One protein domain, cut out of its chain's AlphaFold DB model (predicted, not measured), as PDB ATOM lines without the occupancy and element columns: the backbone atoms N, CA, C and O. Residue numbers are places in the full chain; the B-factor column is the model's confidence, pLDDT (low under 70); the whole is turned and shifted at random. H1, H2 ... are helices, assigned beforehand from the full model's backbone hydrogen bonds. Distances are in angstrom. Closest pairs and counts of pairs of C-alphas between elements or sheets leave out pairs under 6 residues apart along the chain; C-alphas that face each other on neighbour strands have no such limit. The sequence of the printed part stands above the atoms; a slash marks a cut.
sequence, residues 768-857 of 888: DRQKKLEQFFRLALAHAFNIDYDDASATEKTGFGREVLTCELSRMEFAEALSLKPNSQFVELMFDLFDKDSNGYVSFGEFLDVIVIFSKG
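AT A GLANCE: This is residues 768 to 857 of the 888 residues of the protein "NAD(P)H oxidase (H(2)O(2)-forming)" of Paramuricea clavata (UniProt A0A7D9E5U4). The long helix H1 and the helix H5 pack on each other at a slant and make the middle of the domain. H3 and H4, set crosswise to each other, lie to one side, short H2 packs on H1 by residues 772 to 776, and the loop of residues 790 to 799 sticks out on the side away from H4. The printed part has 90 residues with five named helices, H1 to H5 in chain order, and no named strand; the class is all helix. It is compact, with a radius of gyration of the C-alphas of 13.5 A, and spans 40 by 32 by 24 A.

HOW THE PARTS SIT: H1, residues 768 to 785, touches H5, residues 844 to 856, closest at the C-alphas of Ala 784 and Val 852, 4.9 A apart. They run the same way at a steep tilt of 37 degrees, only just past shallow. With residues 772 to 776 alone, H1 touches H2, residues 800 to 805; the closest C-alphas, of Phe 776 and Val 804, are 5.7 A apart. H4, residues 825 to 834, only just touches H5, with 3 pairs of C-alphas within 8 A, the closest being Phe 834 and Glu 846 at 5.8 A. H3, residues 811 to 817, touches H4, about perpendicular at 76 degrees, closest at the C-alphas of Ala 815 and Val 827, 6.2 A. H1 and H3 are near each other; H1 and H4 are apart. Residues 809 to 810 pair with 841 to 842, antiparallel. Every O i to N i+4 pair is within hydrogen-bond range in H1, H3, H4 and H5; in H2, 1 of 2 is.

IN THESE COORDINATES: H1 begins at C-alpha 768, (163.222, 93.648, 236.726), and measures 26.0 A from first to last C-alpha; H5 measures 17.7 A and ends at C-alpha 856, (173.148, 123.109, 243.367). H4 measures 14.3 A, H3 9.8 A and H2 8.8 A.

THE WHOLE: The C-alphas farthest apart, of Lys 797 and Gln 825, are 41.0 A apart. The printed part has no cut. The link from H1 to H2 is long, with 14 residues. Confidence is low, under 70, at residues 786 to 805.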
ATOM      1  N   ASP A 768     161.807  93.666 236.336       82.12
ATOM      2  CA  ASP A 768     163.222  93.648 236.726       82.12
ATOM      3  C   ASP A 768     163.940  94.923 236.245       82.12
ATOM      4  O   ASP A 768     164.702  95.524 237.003       82.12
ATOM      5  N   ARG A 769     163.648  95.382 235.019       83.75
ATOM      6  CA  ARG A 769     164.146  96.649 234.453       83.75
ATOM      7  C   ARG A 769     163.633  97.854 235.245       83.75
ATOM      8  O   ARG A 769     164.434  98.702 235.609       83.75
ATOM      9  N   GLN A 770     162.349  97.889 235.602       81.88
ATOM     10  CA  GLN A 770     161.772  98.972 236.405       81.88
ATOM     11  C   GLN A 770     162.454  99.091 237.770       81.88
ATOM     12  O   GLN A 770     162.783 100.192 238.192       81.88
ATOM     13  N   LYS A 771     162.739  97.967 238.442       81.38
ATOM     14  CA  LYS A 771     163.486  97.978 239.710       81.38
ATOM     15  C   LYS A 771     164.901  98.535 239.548       81.38
ATOM     16  O   LYS A 771     165.347  99.293 240.406       81.38
ATOM     17  N   LYS A 772     165.594  98.191 238.452       80.62
ATOM     18  CA  LYS A 772     166.909  98.771 238.128       80.62
ATOM     19  C   LYS A 772     166.812 100.283 237.888       80.62
ATOM     20  O   LYS A 772     167.620 101.022 238.440       80.62
ATOM     21  N   LEU A 773     165.800 100.741 237.148       82.06
ATOM     22  CA  LEU A 773     165.551 102.166 236.894       82.06
ATOM     23  C   LEU A 773     165.180 102.936 238.171       82.06
ATOM     24  O   LEU A 773     165.697 104.022 238.411       82.06
ATOM     25  N   GLU A 774     164.344 102.376 239.044       80.56
ATOM     26  CA  GLU A 774     164.039 102.990 240.342       80.56
ATOM     27  C   GLU A 774     165.301 103.175 241.188       80.56
ATOM     28  O   GLU A 774     165.482 104.216 241.818       80.56
ATOM     29  N   GLN A 775     166.192 102.183 241.190       78.19
ATOM     30  CA  GLN A 775     167.463 102.278 241.897       78.19
ATOM     31  C   GLN A 775     168.410 103.299 241.248       78.19
ATOM     32  O   GLN A 775     169.054 104.054 241.975       78.19
ATOM     33  N   PHE A 776     168.443 103.375 239.911       83.62
ATOM     34  CA  PHE A 776     169.150 104.416 239.155       83.62
ATOM     35  C   PHE A 776     168.722 105.818 239.605       83.62
ATOM     36  O   PHE A 776     169.563 106.600 240.051       83.62
ATOM     37  N   PHE A 777     167.415 106.110 239.596       82.25
ATOM     38  CA  PHE A 777     166.904 107.423 240.001       82.25
ATOM     39  C   PHE A 777     167.161 107.716 241.479       82.25
ATOM     40  O   PHE A 777     167.547 108.832 241.822       82.25
ATOM     41  N   ARG A 778     166.995 106.724 242.365       78.75
ATOM     42  CA  ARG A 778     167.275 106.901 243.800       78.75
ATOM     43  C   ARG A 778     168.734 107.264 244.058       78.75
ATOM     44  O   ARG A 778     168.980 108.192 244.823       78.75
ATOM     45  N   LEU A 779     169.683 106.577 243.419       76.94
ATOM     46  CA  LEU A 779     171.113 106.859 243.582       76.94
ATOM     47  C   LEU A 779     171.495 108.226 243.002       76.94
ATOM     48  O   LEU A 779     172.193 108.991 243.668       76.94
ATOM     49  N   ALA A 780     171.005 108.561 241.805       76.50
ATOM     50  CA  ALA A 780     171.283 109.851 241.177       76.50
ATOM     51  C   ALA A 780     170.744 111.030 242.011       76.50
ATOM     52  O   ALA A 780     171.461 112.000 242.263       76.50
ATOM     53  N   LEU A 781     169.504 110.930 242.507       76.81
ATOM     54  CA  LEU A 781     168.883 111.972 243.329       76.81
ATOM     55  C   LEU A 781     169.522 112.076 244.720       76.81
ATOM     56  O   LEU A 781     169.767 113.186 245.188       76.81
ATOM     57  N   ALA A 782     169.845 110.953 245.373       76.94
ATOM     58  CA  ALA A 782     170.536 110.977 246.663       76.94
ATOM     59  C   ALA A 782     171.877 111.725 246.568       76.94
ATOM     60  O   ALA A 782     172.164 112.589 247.399       76.94
ATOM     61  N   HIS A 783     172.649 111.467 245.504       73.88
ATOM     62  CA  HIS A 783     173.915 112.152 245.251       73.88
ATOM     63  C   HIS A 783     173.723 113.648 244.945       73.88
ATOM     64  O   HIS A 783     174.412 114.503 245.508       73.88
ATOM     65  N   ALA A 784     172.757 113.997 244.090       75.00
ATOM     66  CA  ALA A 784     172.511 115.392 243.732       75.00
ATOM     67  C   ALA A 784     172.032 116.246 244.918       75.00
ATOM     68  O   ALA A 784     172.490 117.379 245.085       75.00
ATOM     69  N   PHE A 785     171.159 115.706 245.772       74.88
ATOM     70  CA  PHE A 785     170.548 116.429 246.894       74.88
ATOM     71  C   PHE A 785     171.259 116.231 248.242       74.88
ATOM     72  O   PHE A 785     170.838 116.822 249.232       74.88
ATOM     73  N   ASN A 786     172.367 115.478 248.279       68.38
ATOM     74  CA  ASN A 786     173.142 115.194 249.496       68.38
ATOM     75  C   ASN A 786     172.278 114.603 250.627       68.38
ATOM     76  O   ASN A 786     172.386 115.007 251.785       68.38
ATOM     77  N   ILE A 787     171.368 113.699 250.263       68.75
ATOM     78  CA  ILE A 787     170.455 113.040 251.199       68.75
ATOM     79  C   ILE A 787     171.183 111.827 251.782       68.75
ATOM     80  O   ILE A 787     171.593 110.950 251.021       68.75
ATOM     81  N   ASP A 788     171.314 111.766 253.112       57.50
ATOM     82  CA  ASP A 788     171.794 110.570 253.814       57.50
ATOM     83  C   ASP A 788     170.794 109.430 253.586       57.50
ATOM     84  O   ASP A 788     169.716 109.370 254.181       57.50
ATOM     85  N   TYR A 789     171.127 108.550 252.643       55.31
ATOM     86  CA  TYR A 789     170.331 107.374 252.332       55.31
ATOM     87  C   TYR A 789     170.743 106.234 253.266       55.31
ATOM     88  O   TYR A 789     171.632 105.438 252.961       55.31
ATOM     89  N   ASP A 790     170.089 106.181 254.423       52.75
ATOM     90  CA  ASP A 790     170.231 105.104 255.400       52.75
ATOM     91  C   ASP A 790     169.479 103.854 254.917       52.75
ATOM     92  O   ASP A 790     168.332 103.594 255.279       52.75
ATOM     93  N   ASP A 791     170.132 103.062 254.067       48.94
ATOM     94  CA  ASP A 791     169.842 101.632 253.983       48.94
ATOM     95  C   ASP A 791     171.097 100.858 253.559       48.94
ATOM     96  O   ASP A 791     171.254 100.375 252.431       48.94
ATOM     97  N   ALA A 792     172.007 100.714 254.522       45.06
ATOM     98  CA  ALA A 792     173.162  99.818 254.499       45.06
ATOM     99  C   ALA A 792     172.786  98.316 254.384       45.06
ATOM    100  O   ALA A 792     173.563  97.441 254.755       45.06
ATOM    101  N   SER A 793     171.604  97.980 253.855       46.16
ATOM    102  CA  SER A 793     171.172  96.606 253.588       46.16
ATOM    103  C   SER A 793     171.073  96.252 252.095       46.16
ATOM    104  O   SER A 793     170.959  95.069 251.769       46.16
ATOM    105  N   ALA A 794     171.201  97.221 251.174       47.44
ATOM    106  CA  ALA A 794     171.124  96.969 249.726       47.44
ATOM    107  C   ALA A 794     172.452  97.149 248.964       47.44
ATOM    108  O   ALA A 794     172.598  96.616 247.863       47.44
ATOM    109  N   THR A 795     173.432  97.854 249.532       47.12
ATOM    110  CA  THR A 795     174.668  98.222 248.810       47.12
ATOM    111  C   THR A 795     175.844  97.269 249.056       47.12
ATOM    112  O   THR A 795     176.797  97.273 248.284       47.12
ATOM    113  N   GLU A 796     175.781  96.396 250.068       44.41
ATOM    114  CA  GLU A 796     176.926  95.556 250.470       44.41
ATOM    115  C   GLU A 796     176.833  94.064 250.108       44.41
ATOM    116  O   GLU A 796     177.743  93.306 250.444       44.41
ATOM    117  N   LYS A 797     175.793  93.590 249.401       42.44
ATOM    118  CA  LYS A 797     175.666  92.138 249.123       42.44
ATOM    119  C   LYS A 797     175.544  91.659 247.686       42.44
ATOM    120  O   LYS A 797     175.562  90.449 247.483       42.44
ATOM    121  N   THR A 798     175.551  92.519 246.679       42.72
ATOM    122  CA  THR A 798     175.661  92.065 245.284       42.72
ATOM    123  C   THR A 798     176.352  93.135 244.448       42.72
ATOM    124  O   THR A 798     176.226  94.321 244.734       42.72
ATOM    125  N   GLY A 799     177.068  92.750 243.387       49.81
ATOM    126  CA  GLY A 799     177.705  93.658 242.413       49.81
ATOM    127  C   GLY A 799     176.743  94.584 241.639       49.81
ATOM    128  O   GLY A 799     177.104  95.112 240.595       49.81
ATOM    129  N   PHE A 800     175.535  94.795 242.160       50.94
ATOM    130  CA  PHE A 800     174.405  95.495 241.569       50.94
ATOM    131  C   PHE A 800     174.577  97.020 241.556       50.94
ATOM    132  O   PHE A 800     174.083  97.676 240.648       50.94
ATOM    133  N   GLY A 801     175.342  97.598 242.493       55.75
ATOM    134  CA  GLY A 801     175.684  99.028 242.457       55.75
ATOM    135  C   GLY A 801     176.510  99.414 241.221       55.75
ATOM    136  O   GLY A 801     176.324 100.496 240.675       55.75
ATOM    137  N   ARG A 802     177.364  98.503 240.725       60.59
ATOM    138  CA  ARG A 802     178.082  98.682 239.451       60.59
ATOM    139  C   ARG A 802     177.163  98.523 238.239       60.59
ATOM    140  O   ARG A 802     177.310  99.284 237.294       60.59
ATOM    141  N   GLU A 803     176.207  97.591 238.280       63.72
ATOM    142  CA  GLU A 803     175.244  97.385 237.182       63.72
ATOM    143  C   GLU A 803     174.310  98.588 236.965       63.72
ATOM    144  O   GLU A 803     173.888  98.841 235.838       63.72
ATOM    145  N   VAL A 804     173.981  99.334 238.028       67.50
ATOM    146  CA  VAL A 804     173.160 100.554 237.928       67.50
ATOM    147  C   VAL A 804     173.942 101.711 237.299       67.50
ATOM    148  O   VAL A 804     173.369 102.471 236.526       67.50
ATOM    149  N   LEU A 805     175.251 101.815 237.559       67.69
ATOM    150  CA  LEU A 805     176.122 102.820 236.928       67.69
ATOM    151  C   LEU A 805     176.301 102.586 235.421       67.69
ATOM    152  O   LEU A 805     176.528 103.534 234.681       67.69
ATOM    153  N   THR A 806     176.179 101.335 234.970       72.06
ATOM    154  CA  THR A 806     176.182 100.961 233.545       72.06
ATOM    155  C   THR A 806     174.784 100.972 232.920       72.06
ATOM    156  O   THR A 806     174.626 100.574 231.770       72.06
ATOM    157  N   CYS A 807     173.744 101.343 233.674       78.81
ATOM    158  CA  CYS A 807     172.387 101.412 233.150       78.81
ATOM    159  C   CYS A 807     172.202 102.713 232.368       78.81
ATOM    160  O   CYS A 807     172.413 103.799 232.902       78.81
ATOM    161  N   GLU A 808     171.743 102.588 231.129       83.25
ATOM    162  CA  GLU A 808     171.362 103.713 230.280       83.25
ATOM    163  C   GLU A 808     169.838 103.758 230.132       83.25
ATOM    164  O   GLU A 808     169.165 102.718 230.146       83.25
ATOM    165  N   LEU A 809     169.290 104.964 230.024       84.50
ATOM    166  CA  LEU A 809     167.861 105.233 229.996       84.50
ATOM    167  C   LEU A 809     167.421 105.602 228.578       84.50
ATOM    168  O   LEU A 809     167.911 106.568 228.001       84.50
ATOM    169  N   SER A 810     166.468 104.856 228.019       83.19
ATOM    170  CA  SER A 810     165.880 105.206 226.720       83.19
ATOM    171  C   SER A 810     164.893 106.373 226.842       83.19
ATOM    172  O   SER A 810     164.291 106.588 227.898       83.19
ATOM    173  N   ARG A 811     164.621 107.075 225.734       82.06
ATOM    174  CA  ARG A 811     163.632 108.172 225.696       82.06
ATOM    175  C   ARG A 811     162.248 107.758 226.201       82.06
ATOM    176  O   ARG A 811     161.581 108.525 226.890       82.06
ATOM    177  N   MET A 812     161.808 106.535 225.899       78.56
ATOM    178  CA  MET A 812     160.519 106.028 226.384       78.56
ATOM    179  C   MET A 812     160.510 105.800 227.895       78.56
ATOM    180  O   MET A 812     159.522 106.122 228.546       78.56
ATOM    181  N   GLU A 813     161.590 105.244 228.445       83.12
ATOM    182  CA  GLU A 813     161.720 104.996 229.884       83.12
ATOM    183  C   GLU A 813     161.869 106.313 230.659       83.12
ATOM    184  O   GLU A 813     161.279 106.459 231.727       83.12
ATOM    185  N   PHE A 814     162.576 107.296 230.093       84.00
ATOM    186  CA  PHE A 814     162.646 108.662 230.613       84.00
ATOM    187  C   PHE A 814     161.261 109.324 230.639       84.00
ATOM    188  O   PHE A 814     160.846 109.864 231.664       84.00
ATOM    189  N   ALA A 815     160.493 109.201 229.555       83.69
ATOM    190  CA  ALA A 815     159.123 109.704 229.494       83.69
ATOM    191  C   ALA A 815     158.191 109.010 230.502       83.69
ATOM    192  O   ALA A 815     157.417 109.681 231.187       83.69
ATOM    193  N   GLU A 816     158.273 107.678 230.619       81.19
ATOM    194  CA  GLU A 816     157.484 106.884 231.572       81.19
ATOM    195  C   GLU A 816     157.828 107.271 233.020       81.19
ATOM    196  O   GLU A 816     156.917 107.444 233.831       81.19
ATOM    197  N   ALA A 817     159.109 107.510 233.329       81.62
ATOM    198  CA  ALA A 817     159.553 107.990 234.640       81.62
ATOM    199  C   ALA A 817     158.976 109.374 234.992       81.62
ATOM    200  O   ALA A 817     158.607 109.613 236.141       81.62
ATOM    201  N   LEU A 818     158.828 110.258 234.002       81.75
ATOM    202  CA  LEU A 818     158.195 111.572 234.156       81.75
ATOM    203  C   LEU A 818     156.661 111.534 234.045       81.75
ATOM    204  O   LEU A 818     156.010 112.564 234.203       81.75
ATOM    205  N   SER A 819     156.062 110.365 233.784       81.00
ATOM    206  CA  SER A 819     154.626 110.212 233.490       81.00
ATOM    207  C   SER A 819     154.139 111.074 232.310       81.00
ATOM    208  O   SER A 819     152.988 111.515 232.277       81.00
ATOM    209  N   LEU A 820     155.008 111.298 231.318       82.88
ATOM    210  CA  LEU A 820     154.731 112.065 230.103       82.88
ATOM    211  C   LEU A 820     154.701 111.159 228.865       82.88
ATOM    212  O   LEU A 820     155.154 110.015 228.877       82.88
ATOM    213  N   LYS A 821     154.139 111.665 227.761       75.88
ATOM    214  CA  LYS A 821     154.154 110.933 226.488       75.88
ATOM    215  C   LYS A 821     155.568 110.970 225.883       75.88
ATOM    216  O   LYS A 821     156.147 112.052 225.852       75.88
ATOM    217  N   PRO A 822     156.093 109.858 225.330       72.88
ATOM    218  CA  PRO A 822     157.432 109.827 224.725       72.88
ATOM    219  C   PRO A 822     157.648 110.803 223.563       72.88
ATOM    220  O   PRO A 822     158.777 111.182 223.295       72.88
ATOM    221  N   ASN A 823     156.571 111.201 222.879       76.25
ATOM    222  CA  ASN A 823     156.566 112.178 221.788       76.25
ATOM    223  C   ASN A 823     156.111 113.579 222.241       76.25
ATOM    224  O   ASN A 823     155.625 114.370 221.436       76.25
ATOM    225  N   SER A 824     156.143 113.846 223.548       83.06
ATOM    226  CA  SER A 824     155.944 115.187 224.088       83.06
ATOM    227  C   SER A 824     157.154 116.039 223.731       83.06
ATOM    228  O   SER A 824     158.280 115.629 223.995       83.06
ATOM    229  N   GLN A 825     156.918 117.242 223.221       79.19
ATOM    230  CA  GLN A 825     157.978 118.185 222.878       79.19
ATOM    231  C   GLN A 825     158.913 118.480 224.059       79.19
ATOM    232  O   GLN A 825     160.125 118.513 223.899       79.19
ATOM    233  N   PHE A 826     158.359 118.575 225.270       82.25
ATOM    234  CA  PHE A 826     159.146 118.718 226.496       82.25
ATOM    235  C   PHE A 826     160.079 117.525 226.744       82.25
ATOM    236  O   PHE A 826     161.212 117.707 227.166       82.25
ATOM    237  N   VAL A 827     159.609 116.298 226.490       84.00
ATOM    238  CA  VAL A 827     160.420 115.088 226.691       84.00
ATOM    239  C   VAL A 827     161.548 115.033 225.671       84.00
ATOM    240  O   VAL A 827     162.638 114.631 226.041       84.00
ATOM    241  N   GLU A 828     161.305 115.432 224.422       82.75
ATOM    242  CA  GLU A 828     162.343 115.460 223.385       82.75
ATOM    243  C   GLU A 828     163.440 116.473 223.723       82.75
ATOM    244  O   GLU A 828     164.588 116.072 223.855       82.75
ATOM    245  N   LEU A 829     163.078 117.733 223.992       84.06
ATOM    246  CA  LEU A 829     164.040 118.787 224.346       84.06
ATOM    247  C   LEU A 829     164.817 118.456 225.622       84.06
ATOM    248  O   LEU A 829     166.029 118.630 225.694       84.06
ATOM    249  N   MET A 830     164.119 117.950 226.642       84.06
ATOM    250  CA  MET A 830     164.763 117.592 227.896       84.06
ATOM    251  C   MET A 830     165.675 116.378 227.708       84.06
ATOM    252  O   MET A 830     166.788 116.387 228.211       84.06
ATOM    253  N   PHE A 831     165.247 115.348 226.975       86.50
ATOM    254  CA  PHE A 831     166.079 114.173 226.714       86.50
ATOM    255  C   PHE A 831     167.339 114.532 225.923       86.50
ATOM    256  O   PHE A 831     168.416 114.086 226.300       86.50
ATOM    257  N   ASP A 832     167.216 115.372 224.897       83.62
ATOM    258  CA  ASP A 832     168.343 115.798 224.064       83.62
ATOM    259  C   ASP A 832     169.311 116.721 224.846       83.62
ATOM    260  O   ASP A 832     170.515 116.687 224.615       83.62
ATOM    261  N   LEU A 833     168.826 117.467 225.851       84.19
ATOM    262  CA  LEU A 833     169.677 118.179 226.820       84.19
ATOM    263  C   LEU A 833     170.488 117.219 227.712       84.19
ATOM    264  O   LEU A 833     171.618 117.521 228.099       84.19
ATOM    265  N   PHE A 834     169.889 116.091 228.100       85.88
ATOM    266  CA  PHE A 834     170.557 115.074 228.910       85.88
ATOM    267  C   PHE A 834     171.557 114.245 228.081       85.88
ATOM    268  O   PHE A 834     172.633 113.942 228.586       85.88
ATOM    269  N   ASP A 835     171.229 113.899 226.837       86.81
ATOM    270  CA  ASP A 835     172.021 113.058 225.921       86.81
ATOM    271  C   ASP A 835     173.154 113.857 225.237       86.81
ATOM    272  O   ASP A 835     173.041 114.313 224.097       86.81
ATOM    273  N   LYS A 836     174.270 114.057 225.954       80.44
ATOM    274  CA  LYS A 836     175.390 114.904 225.501       80.44
ATOM    275  C   LYS A 836     176.171 114.283 224.348       80.44
ATOM    276  O   LYS A 836     176.755 115.018 223.551       80.44
ATOM    277  N   ASP A 837     176.252 112.957 224.296       81.31
ATOM    278  CA  ASP A 837     176.940 112.240 223.222       81.31
ATOM    279  C   ASP A 837     176.020 111.900 222.030       81.31
ATOM    280  O   ASP A 837     176.502 111.411 221.001       81.31
ATOM    281  N   SER A 838     174.728 112.244 222.129       79.31
ATOM    282  CA  SER A 838     173.696 112.049 221.105       79.31
ATOM    283  C   SER A 838     173.573 110.591 220.654       79.31
ATOM    284  O   SER A 838     173.290 110.306 219.482       79.31
ATOM    285  N   ASN A 839     173.808 109.647 221.569       78.06
ATOM    286  CA  ASN A 839     173.765 108.218 221.277       78.06
ATOM    287  C   ASN A 839     172.334 107.631 221.337       78.06
ATOM    288  O   ASN A 839     172.127 106.466 220.977       78.06
ATOM    289  N   GLY A 840     171.339 108.433 221.738       76.31
ATOM    290  CA  GLY A 840     169.928 108.057 221.851       76.31
ATOM    291  C   GLY A 840     169.536 107.458 223.207       76.31
ATOM    292  O   GLY A 840     168.382 107.043 223.377       76.31
ATOM    293  N   TYR A 841     170.464 107.410 224.163       83.94
ATOM    294  CA  TYR A 841     170.290 106.932 225.528       83.94
ATOM    295  C   TYR A 841     170.971 107.885 226.515       83.94
ATOM    296  O   TYR A 841     172.039 108.407 226.252       83.94
ATOM    297  N   VAL A 842     170.391 108.050 227.704       85.62
ATOM    298  CA  VAL A 842     170.994 108.871 228.762       85.62
ATOM    299  C   VAL A 842     171.720 107.972 229.758       85.62
ATOM    300  O   VAL A 842     171.098 107.131 230.418       85.62
ATOM    301  N   SER A 843     173.032 108.150 229.890       85.69
ATOM    302  CA  SER A 843     173.856 107.447 230.875       85.69
ATOM    303  C   SER A 843     173.684 108.007 232.296       85.69
ATOM    304  O   SER A 843     173.170 109.106 232.514       85.69
ATOM    305  N   PHE A 844     174.148 107.264 233.310       83.38
ATOM    306  CA  PHE A 844     174.117 107.736 234.703       83.38
ATOM    307  C   PHE A 844     174.888 109.050 234.902       83.38
ATOM    308  O   PHE A 844     174.440 109.913 235.657       83.38
ATOM    309  N   GLY A 845     176.039 109.203 234.237       80.25
ATOM    310  CA  GLY A 845     176.872 110.405 234.341       80.25
ATOM    311  C   GLY A 845     176.187 111.632 233.748       80.25
ATOM    312  O   GLY A 845     176.083 112.659 234.411       80.25
ATOM    313  N   GLU A 846     175.636 111.489 232.546       86.38
ATOM    314  CA  GLU A 846     174.865 112.533 231.867       86.38
ATOM    315  C   GLU A 846     173.643 112.980 232.670       86.38
ATOM    316  O   GLU A 846     173.417 114.176 232.870       86.38
ATOM    317  N   PHE A 847     172.897 112.012 233.212       86.38
ATOM    318  CA  PHE A 847     171.761 112.291 234.080       86.38
ATOM    319  C   PHE A 847     172.171 113.042 235.352       86.38
ATOM    320  O   PHE A 847     171.515 114.005 235.759       86.38
ATOM    321  N   LEU A 848     173.266 112.624 235.989       83.06
ATOM    322  CA  LEU A 848     173.734 113.234 237.226       83.06
ATOM    323  C   LEU A 848     174.238 114.666 237.010       83.06
ATOM    324  O   LEU A 848     173.902 115.537 237.811       83.06
ATOM    325  N   ASP A 849     174.994 114.918 235.941       82.62
ATOM    326  CA  ASP A 849     175.543 116.239 235.616       82.62
ATOM    327  C   ASP A 849     174.446 117.306 235.563       82.62
ATOM    328  O   ASP A 849     174.528 118.348 236.218       82.62
ATOM    329  N   VAL A 850     173.381 117.020 234.816       84.69
ATOM    330  CA  VAL A 850     172.267 117.947 234.612       84.69
ATOM    331  C   VAL A 850     171.467 118.130 235.911       84.69
ATOM    332  O   VAL A 850     171.162 119.260 236.300       84.69
ATOM    333  N   ILE A 851     171.186 117.054 236.657       84.19
ATOM    334  CA  ILE A 851     170.439 117.132 237.928       84.19
ATOM    335  C   ILE A 851     171.232 117.861 239.029       84.19
ATOM    336  O   ILE A 851     170.641 118.585 239.838       84.19
ATOM    337  N   VAL A 852     172.563 117.729 239.068       83.00
ATOM    338  CA  VAL A 852     173.419 118.481 240.000       83.00
ATOM    339  C   VAL A 852     173.363 119.979 239.698       83.00
ATOM    340  O   VAL A 852     173.222 120.762 240.641       83.00
ATOM    341  N   ILE A 853     173.393 120.386 238.424       83.69
ATOM    342  CA  ILE A 853     173.230 121.795 238.029       83.69
ATOM    343  C   ILE A 853     171.836 122.303 238.429       83.69
ATOM    344  O   ILE A 853     171.724 123.355 239.063       83.69
ATOM    345  N   PHE A 854     170.771 121.536 238.166       81.00
ATOM    346  CA  PHE A 854     169.412 121.902 238.587       81.00
ATOM    347  C   PHE A 854     169.277 122.079 240.106       81.00
ATOM    348  O   PHE A 854     168.582 122.992 240.565       81.00
ATOM    349  N   SER A 855     169.950 121.240 240.894       80.94
ATOM    350  CA  SER A 855     169.895 121.283 242.358       80.94
ATOM    351  C   SER A 855     170.786 122.387 242.943       80.94
ATOM    352  O   SER A 855     170.284 123.324 243.572       80.94
ATOM    353  N   LYS A 856     172.100 122.323 242.689       80.44
ATOM    354  CA  LYS A 856     173.148 123.109 243.367       80.44
ATOM    355  C   LYS A 856     173.785 124.209 242.508       80.44
ATOM    356  O   LYS A 856     174.558 124.993 243.050       80.44
ATOM    357  N   GLY A 857     173.485 124.270 241.211       83.19
ATOM    358  CA  GLY A 857     174.037 125.287 240.313       83.19
ATOM    359  C   GLY A 857     173.658 126.712 240.724       83.19
ATOM    360  O   GLY A 857     172.627 126.956 241.358       83.19
TER     361      GLY A 857